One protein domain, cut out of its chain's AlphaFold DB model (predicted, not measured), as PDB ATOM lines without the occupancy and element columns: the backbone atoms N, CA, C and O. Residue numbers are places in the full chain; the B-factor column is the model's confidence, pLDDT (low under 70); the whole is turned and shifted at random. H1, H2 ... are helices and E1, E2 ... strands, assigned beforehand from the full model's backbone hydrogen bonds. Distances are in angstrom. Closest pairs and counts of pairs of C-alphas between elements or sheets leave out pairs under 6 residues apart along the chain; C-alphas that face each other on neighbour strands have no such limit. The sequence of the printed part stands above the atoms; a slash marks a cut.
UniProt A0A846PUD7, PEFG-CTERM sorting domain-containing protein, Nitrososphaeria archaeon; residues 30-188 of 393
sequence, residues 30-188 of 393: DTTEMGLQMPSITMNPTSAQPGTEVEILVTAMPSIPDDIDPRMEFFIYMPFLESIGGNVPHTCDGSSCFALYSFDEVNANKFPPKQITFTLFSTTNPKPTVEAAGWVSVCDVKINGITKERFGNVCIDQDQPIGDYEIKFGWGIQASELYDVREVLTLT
ATOM      1  N   ASP A  30     165.690 148.350 146.037       85.50
ATOM      2  CA  ASP A  30     166.837 149.188 145.707       85.50
ATOM      3  C   ASP A  30     166.330 150.468 145.061       85.50
ATOM      4  O   ASP A  30     165.932 150.528 143.891       85.50
ATOM      5  N   THR A  31     166.363 151.533 145.843       88.81
ATOM      6  CA  THR A  31     165.828 152.816 145.410       88.81
ATOM      7  C   THR A  31     166.751 153.528 144.424       88.81
ATOM      8  O   THR A  31     166.311 154.426 143.708       88.81
ATOM      9  N   THR A  32     167.998 153.064 144.269       88.19
ATOM     10  CA  THR A  32     168.895 153.480 143.179       88.19
ATOM     11  C   THR A  32     168.353 153.072 141.822       88.19
ATOM     12  O   THR A  32     168.332 153.893 140.903       88.19
ATOM     13  N   GLU A  33     167.909 151.820 141.687       88.06
ATOM     14  CA  GLU A  33     167.351 151.308 140.431       88.06
ATOM     15  C   GLU A  33     166.015 151.982 140.099       88.06
ATOM     16  O   GLU A  33     165.693 152.187 138.929       88.06
ATOM     17  N   MET A  34     165.290 152.419 141.132       88.00
ATOM     18  CA  MET A  34     164.064 153.213 141.023       88.00
ATOM     19  C   MET A  34     164.320 154.697 140.700       88.00
ATOM     20  O   MET A  34     163.373 155.465 140.561       88.00
ATOM     21  N   GLY A  35     165.583 155.126 140.592       89.50
ATOM     22  CA  GLY A  35     165.950 156.508 140.272       89.50
ATOM     23  C   GLY A  35     165.768 157.504 141.424       89.50
ATOM     24  O   GLY A  35     165.829 158.713 141.190       89.50
ATOM     25  N   LEU A  36     165.567 157.025 142.654       91.19
ATOM     26  CA  LEU A  36     165.463 157.863 143.843       91.19
ATOM     27  C   LEU A  36     166.857 158.293 144.305       91.19
ATOM     28  O   LEU A  36     167.775 157.488 144.482       91.19
ATOM     29  N   GLN A  37     167.013 159.598 144.492       93.19
ATOM     30  CA  GLN A  37     168.261 160.222 144.922       93.19
ATOM     31  C   GLN A  37     168.153 160.708 146.372       93.19
ATOM     32  O   GLN A  37     167.054 160.846 146.910       93.19
ATOM     33  N   MET A  38     169.302 160.974 146.998       94.31
ATOM     34  CA  MET A  38     169.377 161.479 148.370       94.31
ATOM     35  C   MET A  38     169.439 163.015 148.409       94.31
ATOM     36  O   MET A  38     170.063 163.616 147.527       94.31
ATOM     37  N   PRO A  39     168.813 163.662 149.408       96.19
ATOM     38  CA  PRO A  39     169.041 165.075 149.706       96.19
ATOM     39  C   PRO A  39     170.466 165.326 150.223       96.19
ATOM     40  O   PRO A  39     171.211 164.400 150.517       96.19
ATOM     41  N   SER A  40     170.834 166.598 150.389       97.00
ATOM     42  CA  SER A  40     172.005 166.970 151.186       97.00
ATOM     43  C   SER A  40     171.643 166.933 152.666       97.00
ATOM     44  O   SER A  40     170.744 167.668 153.090       97.00
ATOM     45  N   ILE A  41     172.375 166.141 153.444       97.94
ATOM     46  CA  ILE A  41     172.170 165.989 154.884       97.94
ATOM     47  C   ILE A  41     173.450 166.393 155.615       97.94
ATOM     48  O   ILE A  41     174.553 165.995 155.247       97.94
ATOM     49  N   THR A  42     173.320 167.226 156.643       97.44
ATOM     50  CA  THR A  42     174.443 167.624 157.503       97.44
ATOM     51  C   THR A  42     174.031 167.569 158.960       97.44
ATOM     52  O   THR A  42     172.897 167.924 159.267       97.44
ATOM     53  N   MET A  43     174.951 167.197 159.847       97.31
ATOM     54  CA  MET A  43     174.731 167.156 161.294       97.31
ATOM     55  C   MET A  43     175.802 167.961 162.023       97.31
ATOM     56  O   MET A  43     176.979 167.892 161.663       97.31
ATOM     57  N   ASN A  44     175.392 168.710 163.044       96.69
ATOM     58  CA  ASN A  44     176.286 169.464 163.903       96.69
ATOM     59  C   ASN A  44     175.766 169.489 165.356       96.69
ATOM     60  O   ASN A  44     174.622 169.887 165.566       96.69
ATOM     61  N   PRO A  45     176.595 169.143 166.354       97.19
ATOM     62  CA  PRO A  45     177.928 168.549 166.222       97.19
ATOM     63  C   PRO A  45     177.862 167.060 165.828       97.19
ATOM     64  O   PRO A  45     176.826 166.417 165.948       97.19
ATOM     65  N   THR A  46     178.981 166.494 165.361       95.56
ATOM     66  CA  THR A  46     179.112 165.039 165.112       95.56
ATOM     67  C   THR A  46     179.690 164.274 166.303       95.56
ATOM     68  O   THR A  46     179.720 163.048 166.300       95.56
ATOM     69  N   SER A  47     180.168 164.989 167.321       95.25
ATOM     70  CA  SER A  47     180.610 164.431 168.593       95.25
ATOM     71  C   SER A  47     180.266 165.406 169.710       95.25
ATOM     72  O   SER A  47     180.459 166.612 169.547       95.25
ATOM     73  N   ALA A  48     179.694 164.899 170.797       93.38
ATOM     74  CA  ALA A  48     179.110 165.726 171.840       93.38
ATOM     75  C   ALA A  48     179.014 164.998 173.179       93.38
ATOM     76  O   ALA A  48     178.971 163.774 173.237       93.38
ATOM     77  N   GLN A  49     178.907 165.778 174.248       93.94
ATOM     78  CA  GLN A  49     178.627 165.286 175.592       93.94
ATOM     79  C   GLN A  49     177.110 165.254 175.849       93.94
ATOM     80  O   GLN A  49     176.368 165.999 175.190       93.94
ATOM     81  N   PRO A  50     176.638 164.458 176.824       91.31
ATOM     82  CA  PRO A  50     175.279 164.559 177.359       91.31
ATOM     83  C   PRO A  50     174.843 166.018 177.580       91.31
ATOM     84  O   PRO A  50     175.616 166.833 178.081       91.31
ATOM     85  N   GLY A  51     173.617 166.360 177.176       90.44
ATOM     86  CA  GLY A  51     173.055 167.712 177.304       90.44
ATOM     87  C   GLY A  51     173.398 168.676 176.165       90.44
ATOM     88  O   GLY A  51     172.930 169.813 176.149       90.44
ATOM     89  N   THR A  52     174.178 168.237 175.176       94.69
ATOM     90  CA  THR A  52     174.454 169.037 173.974       94.69
ATOM     91  C   THR A  52     173.274 168.982 173.000       94.69
ATOM     92  O   THR A  52     172.719 167.910 172.745       94.69
ATOM     93  N   GLU A  53     172.902 170.128 172.427       95.88
ATOM     94  CA  GLU A  53     171.946 170.199 171.313       95.88
ATOM     95  C   GLU A  53     172.600 169.728 170.007       95.88
ATOM     96  O   GLU A  53     173.703 170.148 169.655       95.88
ATOM     97  N   VAL A  54     171.899 168.858 169.287       96.25
ATOM     98  CA  VAL A  54     172.274 168.340 167.975       96.25
ATOM     99  C   VAL A  54     171.279 168.843 166.942       96.25
ATOM    100  O   VAL A  54     170.063 168.712 167.091       96.25
ATOM    101  N   GLU A  55     171.818 169.392 165.860       97.50
ATOM    102  CA  GLU A  55     171.071 169.870 164.709       97.50
ATOM    103  C   GLU A  55     171.392 169.018 163.478       97.50
ATOM    104  O   GLU A  55     172.556 168.790 163.144       97.50
ATOM    105  N   ILE A  56     170.353 168.590 162.761       98.00
ATOM    106  CA  ILE A  56     170.457 167.948 161.451       98.00
ATOM    107  C   ILE A  56     169.690 168.785 160.433       98.00
ATOM    108  O   ILE A  56     168.511 169.083 160.611       98.00
ATOM    109  N   LEU A  57     170.338 169.129 159.325       97.88
ATOM    110  CA  LEU A  57     169.741 169.894 158.241       97.88
ATOM    111  C   LEU A  57     169.614 169.029 156.986       97.88
ATOM    112  O   LEU A  57     170.608 168.523 156.471       97.88
ATOM    113  N   VAL A  58     168.391 168.916 156.469       97.62
ATOM    114  CA  VAL A  58     168.059 168.219 155.220       97.62
ATOM    115  C   VAL A  58     167.639 169.251 154.184       97.62
ATOM    116  O   VAL A  58     166.626 169.941 154.329       97.62
ATOM    117  N   THR A  59     168.425 169.370 153.119       96.69
ATOM    118  CA  THR A  59     168.251 170.373 152.060       96.69
ATOM    119  C   THR A  59     168.416 169.754 150.679       96.69
ATOM    120  O   THR A  59     168.843 168.613 150.545       96.69
ATOM    121  N   ALA A  60     168.085 170.518 149.634       93.88
ATOM    122  CA  ALA A  60     168.340 170.135 148.246       93.88
ATOM    123  C   ALA A  60     167.787 168.743 147.869       93.88
ATOM    124  O   ALA A  60     168.465 167.966 147.203       93.88
ATOM    125  N   MET A  61     166.555 168.438 148.293       93.12
ATOM    126  CA  MET A  61     165.878 167.196 147.918       93.12
ATOM    127  C   MET A  61     165.691 167.127 146.391       93.12
ATOM    128  O   MET A  61     165.113 168.060 145.815       93.12
ATOM    129  N   PRO A  62     166.168 166.064 145.723       91.19
ATOM    130  CA  PRO A  62     166.005 165.903 144.283       91.19
ATOM    131  C   PRO A  62     164.546 165.663 143.880       91.19
ATOM    132  O   PRO A  62     163.723 165.225 144.682       91.19
ATOM    133  N   SER A  63     164.228 165.932 142.612       87.50
ATOM    134  CA  SER A  63     162.919 165.594 142.053       87.50
ATOM    135  C   SER A  63     162.719 164.085 142.013       87.50
ATOM    136  O   SER A  63     163.633 163.353 141.629       87.50
ATOM    137  N   ILE A  64     161.506 163.652 142.317       89.44
ATOM    138  CA  ILE A  64     161.142 162.240 142.362       89.44
ATOM    139  C   ILE A  64     160.525 161.801 141.023       89.44
ATOM    140  O   ILE A  64     159.797 162.601 140.429       89.44
ATOM    141  N   PRO A  65     160.827 160.592 140.502       89.50
ATOM    142  CA  PRO A  65     160.210 160.090 139.271       89.50
ATOM    143  C   PRO A  65     158.686 159.942 139.396       89.50
ATOM    144  O   PRO A  65     158.176 159.621 140.464       89.50
ATOM    145  N   ASP A  66     157.953 160.146 138.298       82.44
ATOM    146  CA  ASP A  66     156.479 160.137 138.300       82.44
ATOM    147  C   ASP A  66     155.861 158.723 138.435       82.44
ATOM    148  O   ASP A  66     154.656 158.597 138.651       82.44
ATOM    149  N   ASP A  67     156.649 157.656 138.264       84.75
ATOM    150  CA  ASP A  67     156.208 156.254 138.191       84.75
ATOM    151  C   ASP A  67     156.527 155.413 139.442       84.75
ATOM    152  O   ASP A  67     156.435 154.184 139.406       84.75
ATOM    153  N   ILE A  68     156.864 156.062 140.559       86.25
ATOM    154  CA  ILE A  68     157.122 155.384 141.837       86.25
ATOM    155  C   ILE A  68     155.829 155.004 142.586       86.25
ATOM    156  O   ILE A  68     154.742 155.503 142.291       86.25
ATOM    157  N   ASP A  69     155.937 154.125 143.592       86.88
ATOM    158  CA  ASP A  69     154.808 153.800 144.479       86.88
ATOM    159  C   ASP A  69     154.308 155.082 145.184       86.88
ATOM    160  O   ASP A  69     155.108 155.785 145.806       86.88
ATOM    161  N   PRO A  70     152.999 155.395 145.144       85.56
ATOM    162  CA  PRO A  70     152.450 156.614 145.738       85.56
ATOM    163  C   PRO A  70     152.509 156.640 147.272       85.56
ATOM    164  O   PRO A  70     152.096 157.620 147.880       85.56
ATOM    165  N   ARG A  71     152.953 155.563 147.920       88.25
ATOM    166  CA  ARG A  71     153.150 155.477 149.373       88.25
ATOM    167  C   ARG A  71     154.613 155.661 149.772       88.25
ATOM    168  O   ARG A  71     154.976 155.324 150.894       88.25
ATOM    169  N   MET A  72     155.457 156.116 148.850       89.44
ATOM    170  CA  MET A  72     156.874 156.340 149.105       89.44
ATOM    171  C   MET A  72     157.080 157.475 150.107       89.44
ATOM    172  O   MET A  72     156.541 158.564 149.935       89.44
ATOM    173  N   GLU A  73     157.913 157.241 151.114       91.25
ATOM    174  CA  GLU A  73     158.283 158.212 152.139       91.25
ATOM    175  C   GLU A  73     159.803 158.267 152.280       91.25
ATOM    176  O   GLU A  73     160.499 157.264 152.109       91.25
ATOM    177  N   PHE A  74     160.318 159.445 152.619       92.75
ATOM    178  CA  PHE A  74     161.708 159.602 153.030       92.75
ATOM    179  C   PHE A  74     161.754 159.638 154.554       92.75
ATOM    180  O   PHE A  74     161.109 160.502 155.154       92.75
ATOM    181  N   PHE A  75     162.482 158.724 155.189       90.12
ATOM    182  CA  PHE A  75     162.478 158.547 156.641       90.12
ATOM    183  C   PHE A  75     163.830 158.869 157.283       90.12
ATOM    184  O   PHE A  75     164.878 158.854 156.633       90.12
ATOM    185  N   ILE A  76     163.782 159.132 158.589       91.25
ATOM    186  CA  ILE A  76     164.942 159.172 159.481       91.25
ATOM    187  C   ILE A  76     164.754 158.144 160.592       91.25
ATOM    188  O   ILE A  76     163.695 158.092 161.215       91.25
ATOM    189  N   TYR A  77     165.783 157.347 160.843       86.62
ATOM    190  CA  TYR A  77     165.894 156.449 161.985       86.62
ATOM    191  C   TYR A  77     166.844 157.043 163.017       86.62
ATOM    192  O   TYR A  77     167.968 157.425 162.677       86.62
ATOM    193  N   MET A  78     166.394 157.086 164.271       85.25
ATOM    194  CA  MET A  78     167.178 157.564 165.404       85.25
ATOM    195  C   MET A  78     167.158 156.513 166.526       85.25
ATOM    196  O   MET A  78     166.099 156.242 167.092       85.25
ATOM    197  N   PRO A  79     168.314 155.919 166.869       71.75
ATOM    198  CA  PRO A  79     168.387 154.766 167.773       71.75
ATOM    199  C   PRO A  79     168.081 155.084 169.246       71.75
ATOM    200  O   PRO A  79     167.816 154.175 170.019       71.75
ATOM    201  N   PHE A  80     168.110 156.355 169.650       69.00
ATOM    202  CA  PHE A  80     167.894 156.803 171.036       69.00
ATOM    203  C   PHE A  80     166.436 157.191 171.345       69.00
ATOM    204  O   PHE A  80     166.153 157.729 172.409       69.00
ATOM    205  N   LEU A  81     165.497 156.923 170.430       63.91
ATOM    206  CA  LEU A  81     164.063 157.123 170.676       63.91
ATOM    207  C   LEU A  81     163.454 156.083 171.642       63.91
ATOM    208  O   LEU A  81     162.314 156.243 172.065       63.91
ATOM    209  N   GLU A  82     164.180 155.018 171.999       54.88
ATOM    210  CA  GLU A  82     163.744 154.071 173.030       54.88
ATOM    211  C   GLU A  82     163.986 154.671 174.423       54.88
ATOM    212  O   GLU A  82     165.106 154.676 174.933       54.88
ATOM    213  N   SER A  83     162.929 155.170 175.067       43.06
ATOM    214  CA  SER A  83     162.943 155.335 176.522       43.06
ATOM    215  C   SER A  83     163.167 153.968 177.170       43.06
ATOM    216  O   SER A  83     162.527 152.990 176.766       43.06
ATOM    217  N   ILE A  84     163.987 153.900 178.217       44.84
ATOM    218  CA  ILE A  84     163.990 152.760 179.138       44.84
ATOM    219  C   ILE A  84     162.537 152.537 179.605       44.84
ATOM    220  O   ILE A  84     161.993 153.350 180.340       44.84
ATOM    221  N   GLY A  85     161.893 151.458 179.138       37.28
ATOM    222  CA  GLY A  85     160.650 150.939 179.726       37.28
ATOM    223  C   GLY A  85     159.301 151.198 179.028       37.28
ATOM    224  O   GLY A  85     158.279 150.947 179.661       37.28
ATOM    225  N   GLY A  86     159.224 151.616 177.757       30.83
ATOM    226  CA  GLY A  86     157.929 151.850 177.080       30.83
ATOM    227  C   GLY A  86     157.823 151.282 175.659       30.83
ATOM    228  O   GLY A  86     158.702 151.503 174.837       30.83
ATOM    229  N   ASN A  87     156.726 150.574 175.347       35.12
ATOM    230  CA  ASN A  87     156.402 150.096 173.992       35.12
ATOM    231  C   ASN A  87     156.090 151.274 173.046       35.12
ATOM    232  O   ASN A  87     155.036 151.897 173.183       35.12
ATOM    233  N   VAL A  88     156.934 151.501 172.036       37.84
ATOM    234  CA  VAL A  88     156.689 152.452 170.935       37.84
ATOM    235  C   VAL A  88     156.361 151.676 169.651       37.84
ATOM    236  O   VAL A  88     157.224 150.966 169.142       37.84
ATOM    237  N   PRO A  89     155.143 151.770 169.080       35.19
ATOM    238  CA  PRO A  89     154.880 151.241 167.747       35.19
ATOM    239  C   PRO A  89     155.420 152.161 166.642       35.19
ATOM    240  O   PRO A  89     155.054 153.327 166.529       35.19
ATOM    241  N   HIS A  90     156.259 151.540 165.824       43.09
ATOM    242  CA  HIS A  90     157.014 151.990 164.658       43.09
ATOM    243  C   HIS A  90     156.168 152.183 163.393       43.09
ATOM    244  O   HIS A  90     155.168 151.495 163.228       43.09
ATOM    245  N   THR A  91     156.682 152.932 162.416       42.84
ATOM    246  CA  THR A  91     156.995 152.352 161.089       42.84
ATOM    247  C   THR A  91     158.072 153.211 160.432       42.84
ATOM    248  O   THR A  91     157.941 154.431 160.469       42.84
ATOM    249  N   CYS A  92     159.125 152.699 159.791       50.38
ATOM    250  CA  CYS A  92     159.414 151.427 159.116       50.38
ATOM    251  C   CYS A  92     159.652 150.206 160.031       50.38
ATOM    252  O   CYS A  92     160.741 150.005 160.563       50.38
ATOM    253  N   ASP A  93     158.602 149.394 160.167       46.47
ATOM    254  CA  ASP A  93     158.597 148.004 160.642       46.47
ATOM    255  C   ASP A  93     159.529 147.649 161.818       46.47
ATOM    256  O   ASP A  93     160.624 147.121 161.645       46.47
ATOM    257  N   GLY A  94     159.100 147.935 163.049       46.34
ATOM    258  CA  GLY A  94     159.838 147.460 164.227       46.34
ATOM    259  C   GLY A  94     161.089 148.269 164.598       46.34
ATOM    260  O   GLY A  94     161.784 147.887 165.535       46.34
ATOM    261  N   SER A  95     161.394 149.368 163.891       51.97
ATOM    262  CA  SER A  95     162.542 150.244 164.178       51.97
ATOM    263  C   SER A  95     162.148 151.715 164.405       51.97
ATOM    264  O   SER A  95     161.153 152.205 163.867       51.97
ATOM    265  N   SER A  96     162.844 152.408 165.311       63.47
ATOM    266  CA  SER A  96     162.532 153.770 165.777       63.47
ATOM    267  C   SER A  96     162.821 154.847 164.723       63.47
ATOM    268  O   SER A  96     163.836 155.546 164.757       63.47
ATOM    269  N   CYS A  97     161.937 154.962 163.739       73.94
ATOM    270  CA  CYS A  97     162.011 155.954 162.673       73.94
ATOM    271  C   CYS A  97     160.661 156.631 162.420       73.94
ATOM    272  O   CYS A  97     159.607 156.134 162.811       73.94
ATOM    273  N   PHE A  98     160.704 157.787 161.759       81.44
ATOM    274  CA  PHE A  98     159.515 158.495 161.287       81.44
ATOM    275  C   PHE A  98     159.763 159.135 159.919       81.44
ATOM    276  O   PHE A  98     160.903 159.403 159.522       81.44
ATOM    277  N   ALA A  99     158.677 159.416 159.198       86.75
ATOM    278  CA  ALA A  99     158.735 160.071 157.899       86.75
ATOM    279  C   ALA A  99     159.221 161.524 158.040       86.75
ATOM    280  O   ALA A  99     158.545 162.377 158.625       86.75
ATOM    281  N   LEU A 100     160.389 161.816 157.463       91.25
ATOM    282  CA  LEU A 100     160.848 163.180 157.246       91.25
ATOM    283  C   LEU A 100     160.045 163.840 156.146       91.25
ATOM    284  O   LEU A 100     159.610 164.955 156.364       91.25
ATOM    285  N   TYR A 101     159.821 163.185 155.008       92.31
ATOM    286  CA  TYR A 101     158.863 163.629 153.994       92.31
ATOM    287  C   TYR A 101     157.820 162.539 153.803       92.31
ATOM    288  O   TYR A 101     158.149 161.418 153.415       92.31
ATOM    289  N   SER A 102     156.574 162.888 154.107       89.94
ATOM    290  CA  SER A 102     155.425 161.995 153.958       89.94
ATOM    291  C   SER A 102     155.130 161.696 152.492       89.94
ATOM    292  O   SER A 102     155.517 162.456 151.601       89.94
ATOM    293  N   PHE A 103     154.366 160.637 152.242       86.75
ATOM    294  CA  PHE A 103     153.955 160.272 150.887       86.75
ATOM    295  C   PHE A 103     153.194 161.403 150.175       86.75
ATOM    296  O   PHE A 103     153.361 161.604 148.974       86.75
ATOM    297  N   ASP A 104     152.418 162.210 150.905       88.81
ATOM    298  CA  ASP A 104     151.737 163.388 150.358       88.81
ATOM    299  C   ASP A 104     152.731 164.453 149.861       88.81
ATOM    300  O   ASP A 104     152.532 165.055 148.804       88.81
ATOM    301  N   GLU A 105     153.817 164.686 150.602       90.25
ATOM    302  CA  GLU A 105     154.879 165.622 150.214       90.25
ATOM    303  C   GLU A 105     155.689 165.094 149.025       90.25
ATOM    304  O   GLU A 105     155.984 165.856 148.098       90.25
ATOM    305  N   VAL A 106     155.989 163.790 149.032       90.00
ATOM    306  CA  VAL A 106     156.698 163.088 147.955       90.00
ATOM    307  C   VAL A 106     155.893 163.125 146.658       90.00
ATOM    308  O   VAL A 106     156.396 163.614 145.649       90.00
ATOM    309  N   ASN A 107     154.615 162.741 146.692       88.38
ATOM    310  CA  ASN A 107     153.719 162.786 145.531       88.38
ATOM    311  C   ASN A 107     153.479 164.210 145.019       88.38
ATOM    312  O   ASN A 107     153.270 164.429 143.825       88.38
ATOM    313  N   ALA A 108     153.488 165.200 145.915       89.25
ATOM    314  CA  ALA A 108     153.372 166.601 145.534       89.25
ATOM    315  C   ALA A 108     154.684 167.191 144.990       89.25
ATOM    316  O   ALA A 108     154.667 168.342 144.543       89.25
ATOM    317  N   ASN A 109     155.797 166.445 145.045       87.00
ATOM    318  CA  ASN A 109     157.149 166.890 144.703       87.00
ATOM    319  C   ASN A 109     157.514 168.203 145.435       87.00
ATOM    320  O   ASN A 109     158.045 169.151 144.846       87.00
ATOM    321  N   LYS A 110     157.134 168.301 146.720       88.31
ATOM    322  CA  LYS A 110     157.299 169.491 147.568       88.31
ATOM    323  C   LYS A 110     158.226 169.187 148.733       88.31
ATOM    324  O   LYS A 110     157.817 168.574 149.712       88.31
ATOM    325  N   PHE A 111     159.439 169.724 148.661       93.12
ATOM    326  CA  PHE A 111     160.488 169.437 149.637       93.12
ATOM    327  C   PHE A 111     161.077 170.719 150.236       93.12
ATOM    328  O   PHE A 111     162.178 171.137 149.865       93.12
ATOM    329  N   PRO A 112     160.338 171.410 151.122       94.31
ATOM    330  CA  PRO A 112     160.928 172.499 151.888       94.31
ATOM    331  C   PRO A 112     162.043 171.944 152.788       94.31
ATOM    332  O   PRO A 112     161.857 170.856 153.332       94.31
ATOM    333  N   PRO A 113     163.154 172.673 153.000       96.25
ATOM    334  CA  PRO A 113     164.198 172.242 153.922       96.25
ATOM    335  C   PRO A 113     163.650 171.870 155.302       96.25
ATOM    336  O   PRO A 113     162.709 172.500 155.802       96.25
ATOM    337  N   LYS A 114     164.261 170.857 155.915       96.44
ATOM    338  CA  LYS A 114     163.902 170.387 157.254       96.44
ATOM    339  C   LYS A 114     165.107 170.486 158.176       96.44
ATOM    340  O   LYS A 114     166.163 169.941 157.877       96.44
ATOM    341  N   GLN A 115     164.926 171.209 159.270       97.19
ATOM    342  CA  GLN A 115     165.844 171.320 160.393       97.19
ATOM    343  C   GLN A 115     165.308 170.422 161.505       97.19
ATOM    344  O   GLN A 115     164.184 170.622 161.963       97.19
ATOM    345  N   ILE A 116     166.082 169.422 161.898       96.50
ATOM    346  CA  ILE A 116     165.781 168.524 163.004       96.50
ATOM    347  C   ILE A 116     166.664 168.930 164.178       96.50
ATOM    348  O   ILE A 116     167.872 169.048 164.006       96.50
ATOM    349  N   THR A 117     166.077 169.140 165.351       95.62
ATOM    350  CA  THR A 117     166.809 169.507 166.572       95.62
ATOM    351  C   THR A 117     166.395 168.611 167.726       95.62
ATOM    352  O   THR A 117     165.200 168.339 167.883       95.62
ATOM    353  N   PHE A 118     167.364 168.191 168.533       93.62
ATOM    354  CA  PHE A 118     167.152 167.484 169.794       93.62
ATOM    355  C   PHE A 118     168.360 167.691 170.713       93.62
ATOM    356  O   PHE A 118     169.478 167.874 170.237       93.62
ATOM    357  N   THR A 119     168.154 167.635 172.022       94.00
ATOM    358  CA  THR A 119     169.238 167.641 173.014       94.00
ATOM    359  C   THR A 119     169.497 166.225 173.522       94.00
ATOM    360  O   THR A 119     168.555 165.479 173.782       94.00
ATOM    361  N   LEU A 120     170.770 165.847 173.667       92.31
ATOM    362  CA  LEU A 120     171.148 164.569 174.276       92.31
ATOM    363  C   LEU A 120     170.673 164.499 175.732       92.31
ATOM    364  O   LEU A 120     170.784 165.489 176.459       92.31
ATOM    365  N   PHE A 121     170.184 163.336 176.173       89.00
ATOM    366  CA  PHE A 121     169.734 163.158 177.557       89.00
ATOM    367  C   PHE A 121     170.849 163.496 178.536       89.00
ATOM    368  O   PHE A 121     172.018 163.176 178.291       89.00
ATOM    369  N   SER A 122     170.494 164.195 179.609       87.88
ATOM    370  CA  SER A 122     171.440 164.545 180.649       87.88
ATOM    371  C   SER A 122     170.774 164.912 181.951       87.88
ATOM    372  O   SER A 122     169.840 165.709 181.979       87.88
ATOM    373  N   THR A 123     171.384 164.457 183.039       81.25
ATOM    374  CA  THR A 123     171.034 164.838 184.415       81.25
ATOM    375  C   THR A 123     171.124 166.346 184.678       81.25
ATOM    376  O   THR A 123     170.561 166.841 185.649       81.25
ATOM    377  N   THR A 124     171.812 167.100 183.814       83.62
ATOM    378  CA  THR A 124     171.940 168.564 183.909       83.62
ATOM    379  C   THR A 124     171.042 169.327 182.936       83.62
ATOM    380  O   THR A 124     171.128 170.554 182.870       83.62
ATOM    381  N   ASN A 125     170.200 168.642 182.157       87.00
ATOM    382  CA  ASN A 125     169.250 169.323 181.284       87.00
ATOM    383  C   ASN A 125     168.211 170.107 182.109       87.00
ATOM    384  O   ASN A 125     167.846 169.695 183.213       87.00
ATOM    385  N   PRO A 126     167.690 171.235 181.589       83.31
ATOM    386  CA  PRO A 126     166.591 171.942 182.231       83.31
ATOM    387  C   PRO A 126     165.371 171.034 182.409       83.31
ATOM    388  O   PRO A 126     165.013 170.280 181.500       83.31
ATOM    389  N   LYS A 127     164.698 171.155 183.561       78.38
ATOM    390  CA  LYS A 127     163.458 170.418 183.834       78.38
ATOM    391  C   LYS A 127     162.414 170.686 182.736       78.38
ATOM    392  O   LYS A 127     162.290 171.836 182.295       78.38
ATOM    393  N   PRO A 128     161.641 169.668 182.315       80.38
ATOM    394  CA  PRO A 128     160.552 169.855 181.364       80.38
ATOM    395  C   PRO A 128     159.547 170.906 181.840       80.38
ATOM    396  O   PRO A 128     159.278 171.049 183.033       80.38
ATOM    397  N   THR A 129     158.961 171.631 180.894       77.19
ATOM    398  CA  THR A 129     157.969 172.678 181.171       77.19
ATOM    399  C   THR A 129     156.596 172.271 180.650       77.19
ATOM    400  O   THR A 129     156.487 171.517 179.684       77.19
ATOM    401  N   VAL A 130     155.526 172.745 181.292       75.81
ATOM    402  CA  VAL A 130     154.152 172.475 180.846       75.81
ATOM    403  C   VAL A 130     153.716 173.561 179.869       75.81
ATOM    404  O   VAL A 130     153.537 174.717 180.251       75.81
ATOM    405  N   GLU A 131     153.484 173.181 178.616       75.06
ATOM    406  CA  GLU A 131     152.869 174.044 177.609       75.06
ATOM    407  C   GLU A 131     151.437 173.586 177.287       75.06
ATOM    408  O   GLU A 131     150.998 172.501 177.670       75.06
ATOM    409  N   ALA A 132     150.683 174.391 176.529       63.31
ATOM    410  CA  ALA A 132     149.294 174.088 176.149       63.31
ATOM    411  C   ALA A 132     149.125 172.749 175.399       63.31
ATOM    412  O   ALA A 132     148.018 172.220 175.321       63.31
ATOM    413  N   ALA A 133     150.211 172.208 174.843       57.53
ATOM    414  CA  ALA A 133     150.235 170.931 174.148       57.53
ATOM    415  C   ALA A 133     150.717 169.758 175.028       57.53
ATOM    416  O   ALA A 133     150.780 168.645 174.512       57.53
ATOM    417  N   GLY A 134     151.069 169.970 176.303       65.38
ATOM    418  CA  GLY A 134     151.620 168.977 177.240       65.38
ATOM    419  C   GLY A 134     153.043 169.315 177.712       65.38
ATOM    420  O   GLY A 134     153.517 170.427 177.489       65.38
ATOM    421  N   TRP A 135     153.713 168.363 178.369       66.00
ATOM    422  CA  TRP A 135     155.107 168.507 178.808       66.00
ATOM    423  C   TRP A 135     156.053 168.633 177.609       66.00
ATOM    424  O   TRP A 135     155.975 167.828 176.678       66.00
ATOM    425  N   VAL A 136     156.922 169.642 177.645       75.75
ATOM    426  CA  VAL A 136     157.936 169.937 176.629       75.75
ATOM    427  C   VAL A 136     159.308 169.872 177.281       75.75
ATOM    428  O   VAL A 136     159.560 170.547 178.282       75.75
ATOM    429  N   SER A 137     160.193 169.066 176.701       85.19
ATOM    430  CA  SER A 137     161.585 168.935 177.136       85.19
ATOM    431  C   SER A 137     162.542 169.492 176.080       85.19
ATOM    432  O   SER A 137     162.183 169.633 174.906       85.19
ATOM    433  N   VAL A 138     163.776 169.811 176.478       89.06
ATOM    434  CA  VAL A 138     164.834 170.180 175.518       89.06
ATOM    435  C   VAL A 138     165.249 168.992 174.642       89.06
ATOM    436  O   VAL A 138     165.674 169.180 173.508       89.06
ATOM    437  N   CYS A 139     165.048 167.765 175.127       89.50
ATOM    438  CA  CYS A 139     165.389 166.544 174.408       89.50
ATOM    439  C   CYS A 139     164.360 166.149 173.339       89.50
ATOM    440  O   CYS A 139     164.633 165.268 172.528       89.50
ATOM    441  N   ASP A 140     163.183 166.784 173.327       89.00
ATOM    442  CA  ASP A 140     162.138 166.515 172.341       89.00
ATOM    443  C   ASP A 140     162.678 166.692 170.915       89.00
ATOM    444  O   ASP A 140     163.264 167.723 170.574       89.00
ATOM    445  N   VAL A 141     162.403 165.718 170.047       90.19
ATOM    446  CA  VAL A 141     162.762 165.824 168.632       90.19
ATOM    447  C   VAL A 141     161.801 166.791 167.966       90.19
ATOM    448  O   VAL A 141     160.589 166.554 167.910       90.19
ATOM    449  N   LYS A 142     162.341 167.860 167.386       91.00
ATOM    450  CA  LYS A 142     161.569 168.860 166.643       91.00
ATOM    451  C   LYS A 142     161.999 168.880 165.187       91.00
ATOM    452  O   LYS A 142     163.185 168.835 164.897       91.00
ATOM    453  N   ILE A 143     161.035 169.007 164.277       93.31
ATOM    454  CA  ILE A 143     161.279 169.308 162.862       93.31
ATOM    455  C   ILE A 143     160.733 170.699 162.570       93.31
ATOM    456  O   ILE A 143     159.530 170.930 162.707       93.31
ATOM    457  N   ASN A 144     161.594 171.618 162.136       94.12
ATOM    458  CA  ASN A 144     161.257 173.021 161.888       94.12
ATOM    459  C   ASN A 144     160.523 173.648 163.094       94.12
ATOM    460  O   ASN A 144     159.526 174.351 162.934       94.12
ATOM    461  N   GLY A 145     160.975 173.319 164.311       88.56
ATOM    462  CA  GLY A 145     160.383 173.763 165.579       88.56
ATOM    463  C   GLY A 145     159.104 173.031 166.009       88.56
ATOM    464  O   GLY A 145     158.622 173.266 167.113       88.56
ATOM    465  N   ILE A 146     158.556 172.133 165.186       88.19
ATOM    466  CA  ILE A 146     157.367 171.341 165.522       88.19
ATOM    467  C   ILE A 146     157.804 170.019 166.147       88.19
ATOM    468  O   ILE A 146     158.464 169.214 165.489       88.19
ATOM    469  N   THR A 147     157.393 169.770 167.389       86.44
ATOM    470  CA  THR A 147     157.658 168.510 168.094       86.44
ATOM    471  C   THR A 147     157.082 167.311 167.340       86.44
ATOM    472  O   THR A 147     155.909 167.306 166.960       86.44
ATOM    473  N   LYS A 148     157.925 166.301 167.130       85.31
ATOM    474  CA  LYS A 148     157.578 165.009 166.534       85.31
ATOM    475  C   LYS A 148     157.598 163.884 167.550       85.31
ATOM    476  O   LYS A 148     156.696 163.063 167.503       85.31
ATOM    477  N   GLU A 149     158.559 163.917 168.466       83.00
ATOM    478  CA  GLU A 149     158.692 162.942 169.543       83.00
ATOM    479  C   GLU A 149     158.925 163.666 170.867       83.00
ATOM    480  O   GLU A 149     159.560 164.728 170.884       83.00
ATOM    481  N   ARG A 150     158.393 163.117 171.961       82.00
ATOM    482  CA  ARG A 150     158.494 163.717 173.295       82.00
ATOM    483  C   ARG A 150     159.137 162.765 174.274       82.00
ATOM    484  O   ARG A 150     158.728 161.616 174.363       82.00
ATOM    485  N   PHE A 151     160.045 163.295 175.083       74.81
ATOM    486  CA  PHE A 151     160.741 162.505 176.101       74.81
ATOM    487  C   PHE A 151     160.360 162.876 177.531       74.81
ATOM    488  O   PHE A 151     160.478 162.044 178.427       74.81
ATOM    489  N   GLY A 152     159.855 164.093 177.763       75.06
ATOM    490  CA  GLY A 152     159.433 164.514 179.099       75.06
ATOM    491  C   GLY A 152     160.564 164.358 180.122       75.06
ATOM    492  O   GLY A 152     161.659 164.871 179.897       75.06
ATOM    493  N   ASN A 153     160.298 163.653 181.225       68.44
ATOM    494  CA  ASN A 153     161.246 163.490 182.334       68.44
ATOM    495  C   ASN A 153     162.455 162.608 181.985       68.44
ATOM    496  O   ASN A 153     163.544 162.885 182.468       68.44
ATOM    497  N   VAL A 154     162.334 161.694 181.013       74.81
ATOM    498  CA  VAL A 154     163.467 160.872 180.529       74.81
ATOM    499  C   VAL A 154     164.643 161.732 180.051       74.81
ATOM    500  O   VAL A 154     165.797 161.316 180.108       74.81
ATOM    501  N   CYS A 155     164.368 162.973 179.642       79.75
ATOM    502  CA  CYS A 155     165.375 163.962 179.263       79.75
ATOM    503  C   CYS A 155     166.389 164.293 180.378       79.75
ATOM    504  O   CYS A 155     167.500 164.736 180.061       79.75
ATOM    505  N   ILE A 156     165.997 164.106 181.645       78.25
ATOM    506  CA  ILE A 156     166.771 164.452 182.846       78.25
ATOM    507  C   ILE A 156     167.113 163.249 183.739       78.25
ATOM    508  O   ILE A 156     167.922 163.404 184.649       78.25
ATOM    509  N   ASP A 157     166.544 162.067 183.488       74.88
ATOM    510  CA  ASP A 157     166.712 160.897 184.366       74.88
ATOM    511  C   ASP A 157     168.151 160.349 184.355       74.88
ATOM    512  O   ASP A 157     168.662 159.882 185.371       74.88
ATOM    513  N   GLN A 158     168.828 160.414 183.206       77.44
ATOM    514  CA  GLN A 158     170.189 159.902 183.036       77.44
ATOM    515  C   GLN A 158     170.939 160.615 181.908       77.44
ATOM    516  O   GLN A 158     170.345 161.209 181.006       77.44
ATOM    517  N   ASP A 159     172.267 160.521 181.938       83.56
ATOM    518  CA  ASP A 159     173.105 160.932 180.816       83.56
ATOM    519  C   ASP A 159     172.988 159.939 179.649       83.56
ATOM    520  O   ASP A 159     172.917 158.723 179.844       83.56
ATOM    521  N   GLN A 160     172.974 160.465 178.419       84.94
ATOM    522  CA  GLN A 160     173.007 159.648 177.208       84.94
ATOM    523  C   GLN A 160     174.221 158.701 177.260       84.94
ATOM    524  O   GLN A 160     175.340 159.179 177.470       84.94
ATOM    525  N   PRO A 161     174.040 157.383 177.041       82.69
ATOM    526  CA  PRO A 161     175.157 156.452 177.075       82.69
ATOM    527  C   PRO A 161     176.265 156.829 176.087       82.69
ATOM    528  O   PRO A 161     176.021 157.317 174.986       82.69
ATOM    529  N   ILE A 162     177.506 156.590 176.495       83.00
ATOM    530  CA  ILE A 162     178.685 156.842 175.667       83.00
ATOM    531  C   ILE A 162     178.707 155.835 174.519       83.00
ATOM    532  O   ILE A 162     178.468 154.641 174.719       83.00
ATOM    533  N   GLY A 163     179.051 156.305 173.324       82.12
ATOM    534  CA  GLY A 163     179.192 155.446 172.157       82.12
ATOM    535  C   GLY A 163     178.833 156.132 170.851       82.12
ATOM    536  O   GLY A 163     178.493 157.313 170.802       82.12
ATOM    537  N   ASP A 164     178.918 155.348 169.782       84.19
ATOM    538  CA  ASP A 164     178.575 155.786 168.436       84.19
ATOM    539  C   ASP A 164     177.127 155.418 168.116       84.19
ATOM    540  O   ASP A 164     176.732 154.251 168.162       84.19
ATOM    541  N   TYR A 165     176.343 156.426 167.749       85.12
ATOM    542  CA  TYR A 165     174.952 156.284 167.348       85.12
ATOM    543  C   TYR A 165     174.819 156.506 165.844       85.12
ATOM    544  O   TYR A 165     175.181 157.561 165.319       85.12
ATOM    545  N   GLU A 166     174.277 155.509 165.147       86.19
ATOM    546  CA  GLU A 166     174.008 155.583 163.711       86.19
ATOM    547  C   GLU A 166     172.613 156.157 163.448       86.19
ATOM    548  O   GLU A 166     171.601 155.478 163.637       86.19
ATOM    549  N   ILE A 167     172.563 157.391 162.956       90.62
ATOM    550  CA  ILE A 167     171.341 158.029 162.466       90.62
ATOM    551  C   ILE A 167     171.231 157.734 160.974       90.62
ATOM    552  O   ILE A 167     172.131 158.066 160.201       90.62
ATOM    553  N   LYS A 168     170.143 157.080 160.561       90.19
ATOM    554  CA  LYS A 168     170.012 156.518 159.208       90.19
ATOM    555  C   LYS A 168     168.921 157.228 158.429       90.19
ATOM    556  O   LYS A 168     167.865 157.526 158.976       90.19
ATOM    557  N   PHE A 169     169.166 157.446 157.145       93.12
ATOM    558  CA  PHE A 169     168.234 158.080 156.224       93.12
ATOM    559  C   PHE A 169     168.006 157.181 155.025       93.12
ATOM    560  O   PHE A 169     168.932 156.540 154.510       93.12
ATOM    561  N   GLY A 170     166.764 157.152 154.571       91.44
ATOM    562  CA  GLY A 170     166.381 156.224 153.534       91.44
ATOM    563  C   GLY A 170     165.001 156.470 152.975       91.44
ATOM    564  O   GLY A 170     164.261 157.361 153.391       91.44
ATOM    565  N   TRP A 171     164.682 155.629 152.010       91.56
ATOM    566  CA  TRP A 171     163.404 155.585 151.329       91.56
ATOM    567  C   TRP A 171     162.638 154.359 151.788       91.56
ATOM    568  O   TRP A 171     163.229 153.298 151.954       91.56
ATOM    569  N   GLY A 172     161.335 154.479 151.985       88.69
ATOM    570  CA  GLY A 172     160.505 153.352 152.389       88.69
ATOM    571  C   GLY A 172     159.083 153.479 151.885       88.69
ATOM    572  O   GLY A 172     158.645 154.548 151.466       88.69
ATOM    573  N   ILE A 173     158.355 152.369 151.920       84.12
ATOM    574  CA  ILE A 173     156.934 152.344 151.584       84.12
ATOM    575  C   ILE A 173     156.122 152.366 152.875       84.12
ATOM    576  O   ILE A 173     156.284 151.507 153.744       84.12
ATOM    577  N   GLN A 174     155.197 153.318 152.979       82.38
ATOM    578  CA  GLN A 174     154.298 153.415 154.122       82.38
ATOM    579  C   GLN A 174     153.523 152.104 154.340       82.38
ATOM    580  O   GLN A 174     152.954 151.530 153.402       82.38
ATOM    581  N   ALA A 175     153.463 151.663 155.603       77.38
ATOM    582  CA  ALA A 175     152.810 150.422 156.029       77.38
ATOM    583  C   ALA A 175     153.338 149.162 155.306       77.38
ATOM    584  O   ALA A 175     152.578 148.244 154.987       77.38
ATOM    585  N   SER A 176     154.643 149.134 155.026       78.25
ATOM    586  CA  SER A 176     155.364 148.010 154.431       78.25
ATOM    587  C   SER A 176     156.716 147.809 155.121       78.25
ATOM    588  O   SER A 176     157.249 148.732 155.731       78.25
ATOM    589  N   GLU A 177     157.281 146.610 154.986       74.88
ATOM    590  CA  GLU A 177     158.647 146.268 155.415       74.88
ATOM    591  C   GLU A 177     159.701 146.650 154.353       74.88
ATOM    592  O   GLU A 177     160.887 146.377 154.509       74.88
ATOM    593  N   LEU A 178     159.281 147.252 153.235       83.00
ATOM    594  CA  LEU A 178     160.168 147.649 152.143       83.00
ATOM    595  C   LEU A 178     160.800 149.011 152.441       83.00
ATOM    596  O   LEU A 178     160.114 150.039 152.420       83.00
ATOM    597  N   TYR A 179     162.107 149.007 152.699       85.25
ATOM    598  CA  TYR A 179     162.915 150.198 152.931       85.25
ATOM    599  C   TYR A 179     164.345 150.026 152.408       85.25
ATOM    600  O   TYR A 179     164.837 148.909 152.264       85.25
ATOM    601  N   ASP A 180     165.001 151.149 152.131       87.56
ATOM    602  CA  ASP A 180     166.371 151.236 151.633       87.56
ATOM    603  C   ASP A 180     167.105 152.361 152.366       87.56
ATOM    604  O   ASP A 180     166.777 153.543 152.212       87.56
ATOM    605  N   VAL A 181     168.082 151.991 153.196       89.25
ATOM    606  CA  VAL A 181     168.942 152.940 153.910       89.25
ATOM    607  C   VAL A 181     170.114 153.305 153.021       89.25
ATOM    608  O   VAL A 181     170.909 152.457 152.625       89.25
ATOM    609  N   ARG A 182     170.270 154.602 152.771       88.75
ATOM    610  CA  ARG A 182     171.223 155.112 151.783       88.75
ATOM    611  C   ARG A 182     172.264 156.062 152.343       88.75
ATOM    612  O   ARG A 182     173.308 156.242 151.722       88.75
ATOM    613  N   GLU A 183     171.992 156.653 153.498       91.62
ATOM    614  CA  GLU A 183     172.914 157.552 154.179       91.62
ATOM    615  C   GLU A 183     172.882 157.292 155.682       91.62
ATOM    616  O   GLU A 183     171.824 157.054 156.267       91.62
ATOM    617  N   VAL A 184     174.063 157.305 156.295       91.25
ATOM    618  CA  VAL A 184     174.250 157.073 157.725       91.25
ATOM    619  C   VAL A 184     175.157 158.168 158.257       91.25
ATOM    620  O   VAL A 184     176.269 158.352 157.762       91.25
ATOM    621  N   LEU A 185     174.675 158.888 159.263       93.88
ATOM    622  CA  LEU A 185     175.460 159.839 160.033       93.88
ATOM    623  C   LEU A 185     175.809 159.210 161.379       93.88
ATOM    624  O   LEU A 185     174.954 158.614 162.032       93.88
ATOM    625  N   THR A 186     177.062 159.356 161.795       92.62
ATOM    626  CA  THR A 186     177.536 158.867 163.092       92.62
ATOM    627  C   THR A 186     177.633 160.030 164.068       92.62
ATOM    628  O   THR A 186     178.337 161.005 163.798       92.62
ATOM    629  N   LEU A 187     176.920 159.921 165.188       92.69
ATOM    630  CA  LEU A 187     177.046 160.809 166.338       92.69
ATOM    631  C   LEU A 187     177.821 160.083 167.438       92.69
ATOM    632  O   LEU A 187     177.344 159.076 167.956       92.69
ATOM    633  N   THR A 188     178.985 160.605 167.812       92.25
ATOM    634  CA  THR A 188     179.790 160.048 168.906       92.25
ATOM    635  C   THR A 188     179.481 160.777 170.207       92.25
ATOM    636  O   THR A 188     179.894 161.927 170.393       92.25
TER     637      THR A 188
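This is residues 30 to 188 of the 393 residues of the protein "PEFG-CTERM sorting domain-containing protein" of Nitrososphaeria archaeon (UniProt A0A846PUD7). Two strongly twisted sheets lie face to face as a sandwich, their strands crossed at 28 degrees: E1 E2 E5 E8 E9 makes one layer and E4 E3 E10 E11 the other. The small hairpin of E6 and E7 lies farthest from the middle, and a loop of 19 residues, 78 to 96, links E3 to E4. The printed part has 159 residues, with 11 named strands and two short named helices in the order E1 E2 E3 E4 H1 E5 E6 E7 E8 E9 H2 E10 E11; the three sheets are antiparallel, the class is mostly strand, and under half of the residues are in named elements. The whole is compact, with a radius of gyration of the C-alphas of 16.2 A, and only just elongated, spanning 49 by 33 by 27 A.

Look first at E1, residues 40 to 44, and E2, residues 53 to 59, a hairpin with N 42 and O 57 3.0 A apart. E3, residues 72 to 77, and E4, residues 97 to 101, are a hairpin in the second sheet, with N 76 and O 98 3.0 A apart. H1, residues 103 to 107, is on that sheet at the sheet's level, its height 0.9 A over a local plane fitted to just 6 C-alphas; its one O i to N i+4 pair is within hydrogen-bond range. Back in the first sheet, E5, residues 114 to 119, is antiparallel to E2, with N 56 and O 116 2.8 A apart. E6, residues 129 to 131, and E7, residues 134 to 136, are a hairpin with N 129 and O 136 2.9 A apart. E8, residues 141 to 143, is antiparallel to E5, with N 117 and O 142 2.9 A apart, and forms a hairpin with E9, residues 146 to 149, where N 143 and O 146 are 2.8 A apart. H2, residues 154 to 157, is not on either large sheet and is too short for an O i to N i+4 pair. E10, residues 163 to 173, has N 170 3.3 A from O 75 of E3, and forms a hairpin with E11, residues 179 to 188, with N 167 and O 185 2.8 A apart.

Find C-alpha 40 at (172.005, 166.970, 151.186), where E1 begins. E2 is 19.6 A long, E5 16.9 A and E3 15.7 A. E10 runs 30.5 A from C-alpha 163 at (179.192, 155.446, 172.157), and bends by 52 degrees at residue 170. E11 is 25.2 A long, bends by 64 degrees at residue 182, and ends at C-alpha 188 at (179.790, 160.048, 168.906).

The C-alphas of Asp 67 and Thr 124 are farthest apart, at 49.9 A. The printed part has no cut; the long links are E2 to E3 and E3 to E4. Look for low confidence, pLDDT under 70, at residues 80 to 96, 132 to 135 and 153.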